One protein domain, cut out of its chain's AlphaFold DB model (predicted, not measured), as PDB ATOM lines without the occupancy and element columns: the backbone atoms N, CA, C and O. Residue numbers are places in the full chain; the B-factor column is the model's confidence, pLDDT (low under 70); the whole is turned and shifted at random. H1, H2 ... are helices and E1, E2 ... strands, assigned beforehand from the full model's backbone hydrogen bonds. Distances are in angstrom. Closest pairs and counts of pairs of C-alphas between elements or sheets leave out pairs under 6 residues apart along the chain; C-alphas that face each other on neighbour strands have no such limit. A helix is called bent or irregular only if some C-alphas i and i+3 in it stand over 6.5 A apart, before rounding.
ATOM      1  N   ALA A   2     -24.392  61.305 177.756       25.20
ATOM      2  CA  ALA A   2     -25.795  61.349 177.351       25.20
ATOM      3  C   ALA A   2     -25.876  61.199 175.829       25.20
ATOM      4  O   ALA A   2     -25.379  62.049 175.092       25.20
ATOM      5  N   LEU A   3     -26.433  60.075 175.376       25.89
ATOM      6  CA  LEU A   3     -26.720  59.814 173.971       25.89
ATOM      7  C   LEU A   3     -28.090  60.423 173.660       25.89
ATOM      8  O   LEU A   3     -29.086  60.008 174.243       25.89
ATOM      9  N   TRP A   4     -28.134  61.403 172.763       28.30
ATOM     10  CA  TRP A   4     -29.366  62.090 172.377       28.30
ATOM     11  C   TRP A   4     -29.721  61.751 170.936       28.30
ATOM     12  O   TRP A   4     -28.889  61.895 170.043       28.30
ATOM     13  N   HIS A   5     -30.958  61.319 170.703       26.83
ATOM     14  CA  HIS A   5     -31.490  61.088 169.366       26.83
ATOM     15  C   HIS A   5     -32.303  62.320 168.954       26.83
ATOM     16  O   HIS A   5     -33.417  62.509 169.432       26.83
ATOM     17  N   LEU A   6     -31.752  63.176 168.089       31.59
ATOM     18  CA  LEU A   6     -32.502  64.278 167.484       31.59
ATOM     19  C   LEU A   6     -32.885  63.870 166.057       31.59
ATOM     20  O   LEU A   6     -32.028  63.813 165.176       31.59
ATOM     21  N   ALA A   7     -34.158  63.543 165.840       26.75
ATOM     22  CA  ALA A   7     -34.702  63.356 164.501       26.75
ATOM     23  C   ALA A   7     -35.113  64.732 163.953       26.75
ATOM     24  O   ALA A   7     -36.169  65.248 164.301       26.75
ATOM     25  N   ASP A   8     -34.255  65.346 163.138       34.22
ATOM     26  CA  ASP A   8     -34.592  66.540 162.355       34.22
ATOM     27  C   ASP A   8     -34.373  66.244 160.862       34.22
ATOM     28  O   ASP A   8     -33.264  65.923 160.416       34.22
ATOM     29  N   ASP A   9     -35.452  66.355 160.085       34.53
ATOM     30  CA  ASP A   9     -35.533  66.067 158.648       34.53
ATOM     31  C   ASP A   9     -34.729  67.037 157.760       34.53
ATOM     32  O   ASP A   9     -34.628  66.850 156.540       34.53
ATOM     33  N   ARG A  10     -34.120  68.083 158.334       33.44
ATOM     34  CA  ARG A  10     -33.404  69.119 157.565       33.44
ATOM     35  C   ARG A  10     -31.892  68.909 157.466       33.44
ATOM     36  O   ARG A  10     -31.251  69.516 156.605       33.44
ATOM     37  N   LEU A  11     -31.304  68.019 158.267       35.16
ATOM     38  CA  LEU A  11     -29.853  67.796 158.308       35.16
ATOM     39  C   LEU A  11     -29.453  66.502 157.597       35.16
ATOM     40  O   LEU A  11     -29.133  65.493 158.210       35.16
ATOM     41  N   ARG A  12     -29.403  66.540 156.264       30.83
ATOM     42  CA  ARG A  12     -28.873  65.434 155.449       30.83
ATOM     43  C   ARG A  12     -27.347  65.351 155.593       30.83
ATOM     44  O   ARG A  12     -26.649  65.973 154.780       30.83
ATOM     45  N   ARG A  13     -26.832  64.654 156.623       34.84
ATOM     46  CA  ARG A  13     -25.449  64.115 156.760       34.84
ATOM     47  C   ARG A  13     -25.099  63.716 158.204       34.84
ATOM     48  O   ARG A  13     -25.456  64.408 159.148       34.84
ATOM     49  N   TRP A  14     -24.259  62.687 158.333       34.28
ATOM     50  CA  TRP A  14     -23.608  62.252 159.576       34.28
ATOM     51  C   TRP A  14     -22.562  63.258 160.076       34.28
ATOM     52  O   TRP A  14     -21.779  63.766 159.270       34.28
ATOM     53  N   GLN A  15     -22.509  63.512 161.390       30.88
ATOM     54  CA  GLN A  15     -21.482  64.346 162.030       30.88
ATOM     55  C   GLN A  15     -21.112  63.790 163.416       30.88
ATOM     56  O   GLN A  15     -21.992  63.491 164.218       30.88
ATOM     57  N   ILE A  16     -19.808  63.671 163.690       37.34
ATOM     58  CA  ILE A  16     -19.261  63.516 165.043       37.34
ATOM     59  C   ILE A  16     -18.643  64.867 165.387       37.34
ATOM     60  O   ILE A  16     -17.691  65.286 164.728       37.34
ATOM     61  N   LEU A  17     -19.198  65.558 166.378       35.47
ATOM     62  CA  LEU A  17     -18.668  66.830 166.859       35.47
ATOM     63  C   LEU A  17     -17.840  66.569 168.122       35.47
ATOM     64  O   LEU A  17     -18.356  65.996 169.079       35.47
ATOM     65  N   LYS A  18     -16.560  66.958 168.108       32.41
ATOM     66  CA  LYS A  18     -15.636  66.853 169.249       32.41
ATOM     67  C   LYS A  18     -15.065  68.236 169.571       32.41
ATOM     68  O   LYS A  18     -14.629  68.922 168.648       32.41
ATOM     69  N   ASP A  19     -14.981  68.585 170.853       28.48
ATOM     70  CA  ASP A  19     -14.153  69.706 171.310       28.48
ATOM     71  C   ASP A  19     -12.648  69.344 171.252       28.48
ATOM     72  O   ASP A  19     -12.253  68.210 171.568       28.48
ATOM     73  N   PRO A  20     -11.771  70.263 170.810       26.20
ATOM     74  CA  PRO A  20     -10.353  69.984 170.637       26.20
ATOM     75  C   PRO A  20      -9.575  70.214 171.940       26.20
ATOM     76  O   PRO A  20      -9.289  71.344 172.313       26.20
ATOM     77  N   ILE A  21      -9.132  69.137 172.588       25.22
ATOM     78  CA  ILE A  21      -7.990  69.183 173.510       25.22
ATOM     79  C   ILE A  21      -6.905  68.263 172.932       25.22
ATOM     80  O   ILE A  21      -7.117  67.061 172.758       25.22
ATOM     81  N   ILE A  98     -28.450  60.198 162.280       87.25
ATOM     82  CA  ILE A  98     -28.046  60.038 163.681       87.25
ATOM     83  C   ILE A  98     -26.855  60.960 163.940       87.25
ATOM     84  O   ILE A  98     -25.856  60.925 163.214       87.25
ATOM     85  N   VAL A  99     -26.954  61.776 164.988       89.88
ATOM     86  CA  VAL A  99     -25.882  62.662 165.450       89.88
ATOM     87  C   VAL A  99     -25.420  62.186 166.822       89.88
ATOM     88  O   VAL A  99     -26.194  62.174 167.772       89.88
ATOM     89  N   LEU A 100     -24.148  61.797 166.924       90.62
ATOM     90  CA  LEU A 100     -23.521  61.412 168.187       90.62
ATOM     91  C   LEU A 100     -22.701  62.588 168.718       90.62
ATOM     92  O   LEU A 100     -21.676  62.949 168.134       90.62
ATOM     93  N   VAL A 101     -23.141  63.161 169.837       91.75
ATOM     94  CA  VAL A 101     -22.419  64.215 170.561       91.75
ATOM     95  C   VAL A 101     -21.814  63.617 171.824       91.75
ATOM     96  O   VAL A 101     -22.507  62.964 172.601       91.75
ATOM     97  N   MET A 102     -20.518  63.836 172.030       91.75
ATOM     98  CA  MET A 102     -19.790  63.339 173.193       91.75
ATOM     99  C   MET A 102     -18.856  64.427 173.711       91.75
ATOM    100  O   MET A 102     -18.052  64.968 172.957       91.75
ATOM    101  N   THR A 103     -18.959  64.711 175.003       92.75
ATOM    102  CA  THR A 103     -18.093  65.640 175.728       92.75
ATOM    103  C   THR A 103     -16.980  64.874 176.441       92.75
ATOM    104  O   THR A 103     -17.186  63.737 176.876       92.75
ATOM    105  N   ASP A 104     -15.789  65.472 176.512       92.00
ATOM    106  CA  ASP A 104     -14.639  64.911 177.235       92.00
ATOM    107  C   ASP A 104     -14.674  65.399 178.692       92.00
ATOM    108  O   ASP A 104     -14.987  66.563 178.938       92.00
ATOM    109  N   ASP A 105     -14.409  64.499 179.642       90.38
ATOM    110  CA  ASP A 105     -14.290  64.770 181.088       90.38
ATOM    111  C   ASP A 105     -15.420  65.599 181.741       90.38
ATOM    112  O   ASP A 105     -15.219  66.287 182.743       90.38
ATOM    113  N   GLN A 106     -16.647  65.514 181.216       92.50
ATOM    114  CA  GLN A 106     -17.783  66.250 181.772       92.50
ATOM    115  C   GLN A 106     -18.395  65.547 182.992       92.50
ATOM    116  O   GLN A 106     -18.905  64.424 182.897       92.50
ATOM    117  N   ALA A 107     -18.432  66.251 184.124       90.88
ATOM    118  CA  ALA A 107     -19.094  65.782 185.336       90.88
ATOM    119  C   ALA A 107     -20.623  65.896 185.228       90.88
ATOM    120  O   ALA A 107     -21.158  66.824 184.618       90.88
ATOM    121  N   LEU A 108     -21.353  64.987 185.885       90.75
ATOM    122  CA  LEU A 108     -22.822  64.989 185.868       90.75
ATOM    123  C   LEU A 108     -23.416  66.280 186.458       90.75
ATOM    124  O   LEU A 108     -24.408  66.781 185.943       90.75
ATOM    125  N   SER A 109     -22.774  66.865 187.472       91.94
ATOM    126  CA  SER A 109     -23.183  68.143 188.077       91.94
ATOM    127  C   SER A 109     -23.131  69.331 187.106       91.94
ATOM    128  O   SER A 109     -23.768  70.354 187.348       91.94
ATOM    129  N   GLN A 110     -22.392  69.201 186.000       91.44
ATOM    130  CA  GLN A 110     -22.294  70.211 184.945       91.44
ATOM    131  C   GLN A 110     -23.352  70.011 183.849       91.44
ATOM    132  O   GLN A 110     -23.451  70.832 182.937       91.44
ATOM    133  N   VAL A 111     -24.145  68.936 183.912       90.06
ATOM    134  CA  VAL A 111     -25.244  68.674 182.981       90.06
ATOM    135  C   VAL A 111     -26.538  69.190 183.599       90.06
ATOM    136  O   VAL A 111     -27.061  68.622 184.550       90.06
ATOM    137  N   GLY A 112     -27.071  70.279 183.052       90.12
ATOM    138  CA  GLY A 112     -28.339  70.840 183.502       90.12
ATOM    139  C   GLY A 112     -28.555  72.274 183.029       90.12
ATOM    140  O   GLY A 112     -27.660  72.866 182.417       90.12
ATOM    141  N   PRO A 113     -29.714  72.871 183.344       92.38
ATOM    142  CA  PRO A 113     -30.117  74.165 182.798       92.38
ATOM    143  C   PRO A 113     -29.186  75.313 183.204       92.38
ATOM    144  O   PRO A 113     -29.069  76.286 182.466       92.38
ATOM    145  N   ARG A 114     -28.482  75.184 184.338       95.06
ATOM    146  CA  ARG A 114     -27.523  76.188 184.820       95.06
ATOM    147  C   ARG A 114     -26.318  76.360 183.891       95.06
ATOM    148  O   ARG A 114     -25.884  77.484 183.675       95.06
ATOM    149  N   TYR A 115     -25.775  75.261 183.368       94.25
ATOM    150  CA  TYR A 115     -24.532  75.267 182.584       94.25
ATOM    151  C   TYR A 115     -24.762  74.945 181.102       94.25
ATOM    152  O   TYR A 115     -24.003  75.382 180.244       94.25
ATOM    153  N   MET A 116     -25.828  74.207 180.780       95.31
ATOM    154  CA  MET A 116     -26.170  73.782 179.423       95.31
ATOM    155  C   MET A 116     -27.661  74.006 179.096       95.31
ATOM    156  O   MET A 116     -28.352  73.069 178.685       95.31
ATOM    157  N   PRO A 117     -28.183  75.245 179.197       94.56
ATOM    158  CA  PRO A 117     -29.614  75.528 179.027       94.56
ATOM    159  C   PRO A 117     -30.168  75.078 177.670       94.56
ATOM    160  O   PRO A 117     -31.303  74.610 177.580       94.56
ATOM    161  N   LYS A 118     -29.358  75.161 176.605       94.94
ATOM    162  CA  LYS A 118     -29.748  74.697 175.264       94.94
ATOM    163  C   LYS A 118     -29.896  73.178 175.197       94.94
ATOM    164  O   LYS A 118     -30.848  72.707 174.591       94.94
ATOM    165  N   VAL A 119     -28.996  72.420 175.827       93.56
ATOM    166  CA  VAL A 119     -29.084  70.949 175.857       93.56
ATOM    167  C   VAL A 119     -30.278  70.505 176.689       93.56
ATOM    168  O   VAL A 119     -31.027  69.642 176.246       93.56
ATOM    169  N   THR A 120     -30.525  71.142 177.834       92.88
ATOM    170  CA  THR A 120     -31.727  70.861 178.627       92.88
ATOM    171  C   THR A 120     -33.001  71.126 177.823       92.88
ATOM    172  O   THR A 120     -33.839  70.239 177.686       92.88
ATOM    173  N   LYS A 121     -33.119  72.303 177.197       94.38
ATOM    174  CA  LYS A 121     -34.319  72.687 176.439       94.38
ATOM    175  C   LYS A 121     -34.544  71.859 175.168       94.38
ATOM    176  O   LYS A 121     -35.686  71.528 174.857       94.38
ATOM    177  N   LEU A 122     -33.486  71.592 174.399       93.69
ATOM    178  CA  LEU A 122     -33.597  70.957 173.080       93.69
ATOM    179  C   LEU A 122     -33.516  69.433 173.136       93.69
ATOM    180  O   LEU A 122     -34.100  68.782 172.280       93.69
ATOM    181  N   LEU A 123     -32.786  68.871 174.103       93.00
ATOM    182  CA  LEU A 123     -32.511  67.436 174.161       93.00
ATOM    183  C   LEU A 123     -33.154  66.776 175.383       93.00
ATOM    184  O   LEU A 123     -33.899  65.819 175.211       93.00
ATOM    185  N   GLN A 124     -32.941  67.296 176.599       91.62
ATOM    186  CA  GLN A 124     -33.490  66.663 177.812       91.62
ATOM    187  C   GLN A 124     -35.019  66.716 177.855       91.62
ATOM    188  O   GLN A 124     -35.652  65.692 178.076       91.62
ATOM    189  N   ASN A 125     -35.609  67.886 177.598       93.12
ATOM    190  CA  ASN A 125     -37.057  68.085 177.720       93.12
ATOM    191  C   ASN A 125     -37.869  67.463 176.572       93.12
ATOM    192  O   ASN A 125     -39.071  67.270 176.716       93.12
ATOM    193  N   GLN A 126     -37.237  67.212 175.424       94.94
ATOM    194  CA  GLN A 126     -37.896  66.691 174.215       94.94
ATOM    195  C   GLN A 126     -37.508  65.239 173.908       94.94
ATOM    196  O   GLN A 126     -38.058  64.635 172.993       94.94
ATOM    197  N   GLY A 127     -36.535  64.694 174.637       92.88
ATOM    198  CA  GLY A 127     -35.972  63.371 174.414       92.88
ATOM    199  C   GLY A 127     -36.020  62.505 175.665       92.88
ATOM    200  O   GLY A 127     -36.829  62.704 176.567       92.88
ATOM    201  N   THR A 128     -35.130  61.519 175.718       93.00
ATOM    202  CA  THR A 128     -35.031  60.579 176.838       93.00
ATOM    203  C   THR A 128     -33.693  60.751 177.542       93.00
ATOM    204  O   THR A 128     -32.639  60.680 176.912       93.00
ATOM    205  N   ALA A 129     -33.735  60.962 178.858       90.50
ATOM    206  CA  ALA A 129     -32.553  60.990 179.707       90.50
ATOM    207  C   ALA A 129     -32.310  59.611 180.335       90.50
ATOM    208  O   ALA A 129     -33.239  58.952 180.797       90.50
ATOM    209  N   PHE A 130     -31.047  59.190 180.387       92.56
ATOM    210  CA  PHE A 130     -30.637  57.958 181.056       92.56
ATOM    211  C   PHE A 130     -29.969  58.300 182.388       92.56
ATOM    212  O   PHE A 130     -28.844  58.795 182.403       92.56
ATOM    213  N   GLU A 131     -30.649  58.029 183.502       90.19
ATOM    214  CA  GLU A 131     -30.122  58.294 184.852       90.19
ATOM    215  C   GLU A 131     -28.952  57.367 185.213       90.19
ATOM    216  O   GLU A 131     -28.016  57.762 185.901       90.19
ATOM    217  N   ASN A 132     -28.986  56.136 184.697       93.50
ATOM    218  CA  ASN A 132     -28.036  55.071 185.009       93.50
ATOM    219  C   ASN A 132     -27.224  54.667 183.768       93.50
ATOM    220  O   ASN A 132     -27.326  53.542 183.278       93.50
ATOM    221  N   ALA A 133     -26.431  55.602 183.239       91.56
ATOM    222  CA  ALA A 133     -25.534  55.375 182.104       91.56
ATOM    223  C   ALA A 133     -24.067  55.336 182.562       91.56
ATOM    224  O   ALA A 133     -23.472  56.370 182.878       91.56
ATOM    225  N   PHE A 134     -23.472  54.141 182.571       92.31
ATOM    226  CA  PHE A 134     -22.116  53.911 183.073       92.31
ATOM    227  C   PHE A 134     -21.112  53.682 181.944       92.31
ATOM    228  O   PHE A 134     -21.407  53.033 180.942       92.31
TER     229      PHE A 134
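AT A GLANCE: This is residues 2 to 21 and 98 to 134 of the 308 residues of the protein "Sulfatase domain-containing protein" of Actinobacteria bacterium (UniProt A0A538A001). This part has little regular structure: mostly winding chain, with two very short strands side by side and one short helix. Residues 2 to 14 sweep in a wide arc to E1; after E2, residues 102 to 116 loop round to H1. The printed part has 57 residues, 14 of them in named elements, in the order E1, E2, H1; the class is mixed and the two-strand sheet parallel. It is only just compact, close to loose, with a radius of gyration of the C-alphas of 12.2 A and spans of 33 by 29 by 22 A.

IN THESE COORDINATES: E1 is residues 15 to 17, 6.1 A long, from C-alpha 15 at (-21.482, 64.346, 162.030). E2 is residues 99 to 101, 6.4 A. H1, residues 117 to 124, spans 9.8 A and ends at C-alpha 124 (-33.490, 66.663, 177.812).

HOW THE PARTS SIT: E1 and E2 are parallel at 10 degrees; C-alphas 16 and 100 face each other at 5.7 A, with no backbone N and O pair within hydrogen-bond range. E1 and H1 are apart. In H1 every O i to N i+4 pair is within range; it is neither bent nor irregular, but only just: C-alphas 121 and 124 are 6.2 A apart.

THE WHOLE: Residues 22 to 97 are not printed, a gap of 24.1 A between C-alphas 21 and 98. The link from E2 to H1 is long. The model's pLDDT is under 70 in residues 2 to 21.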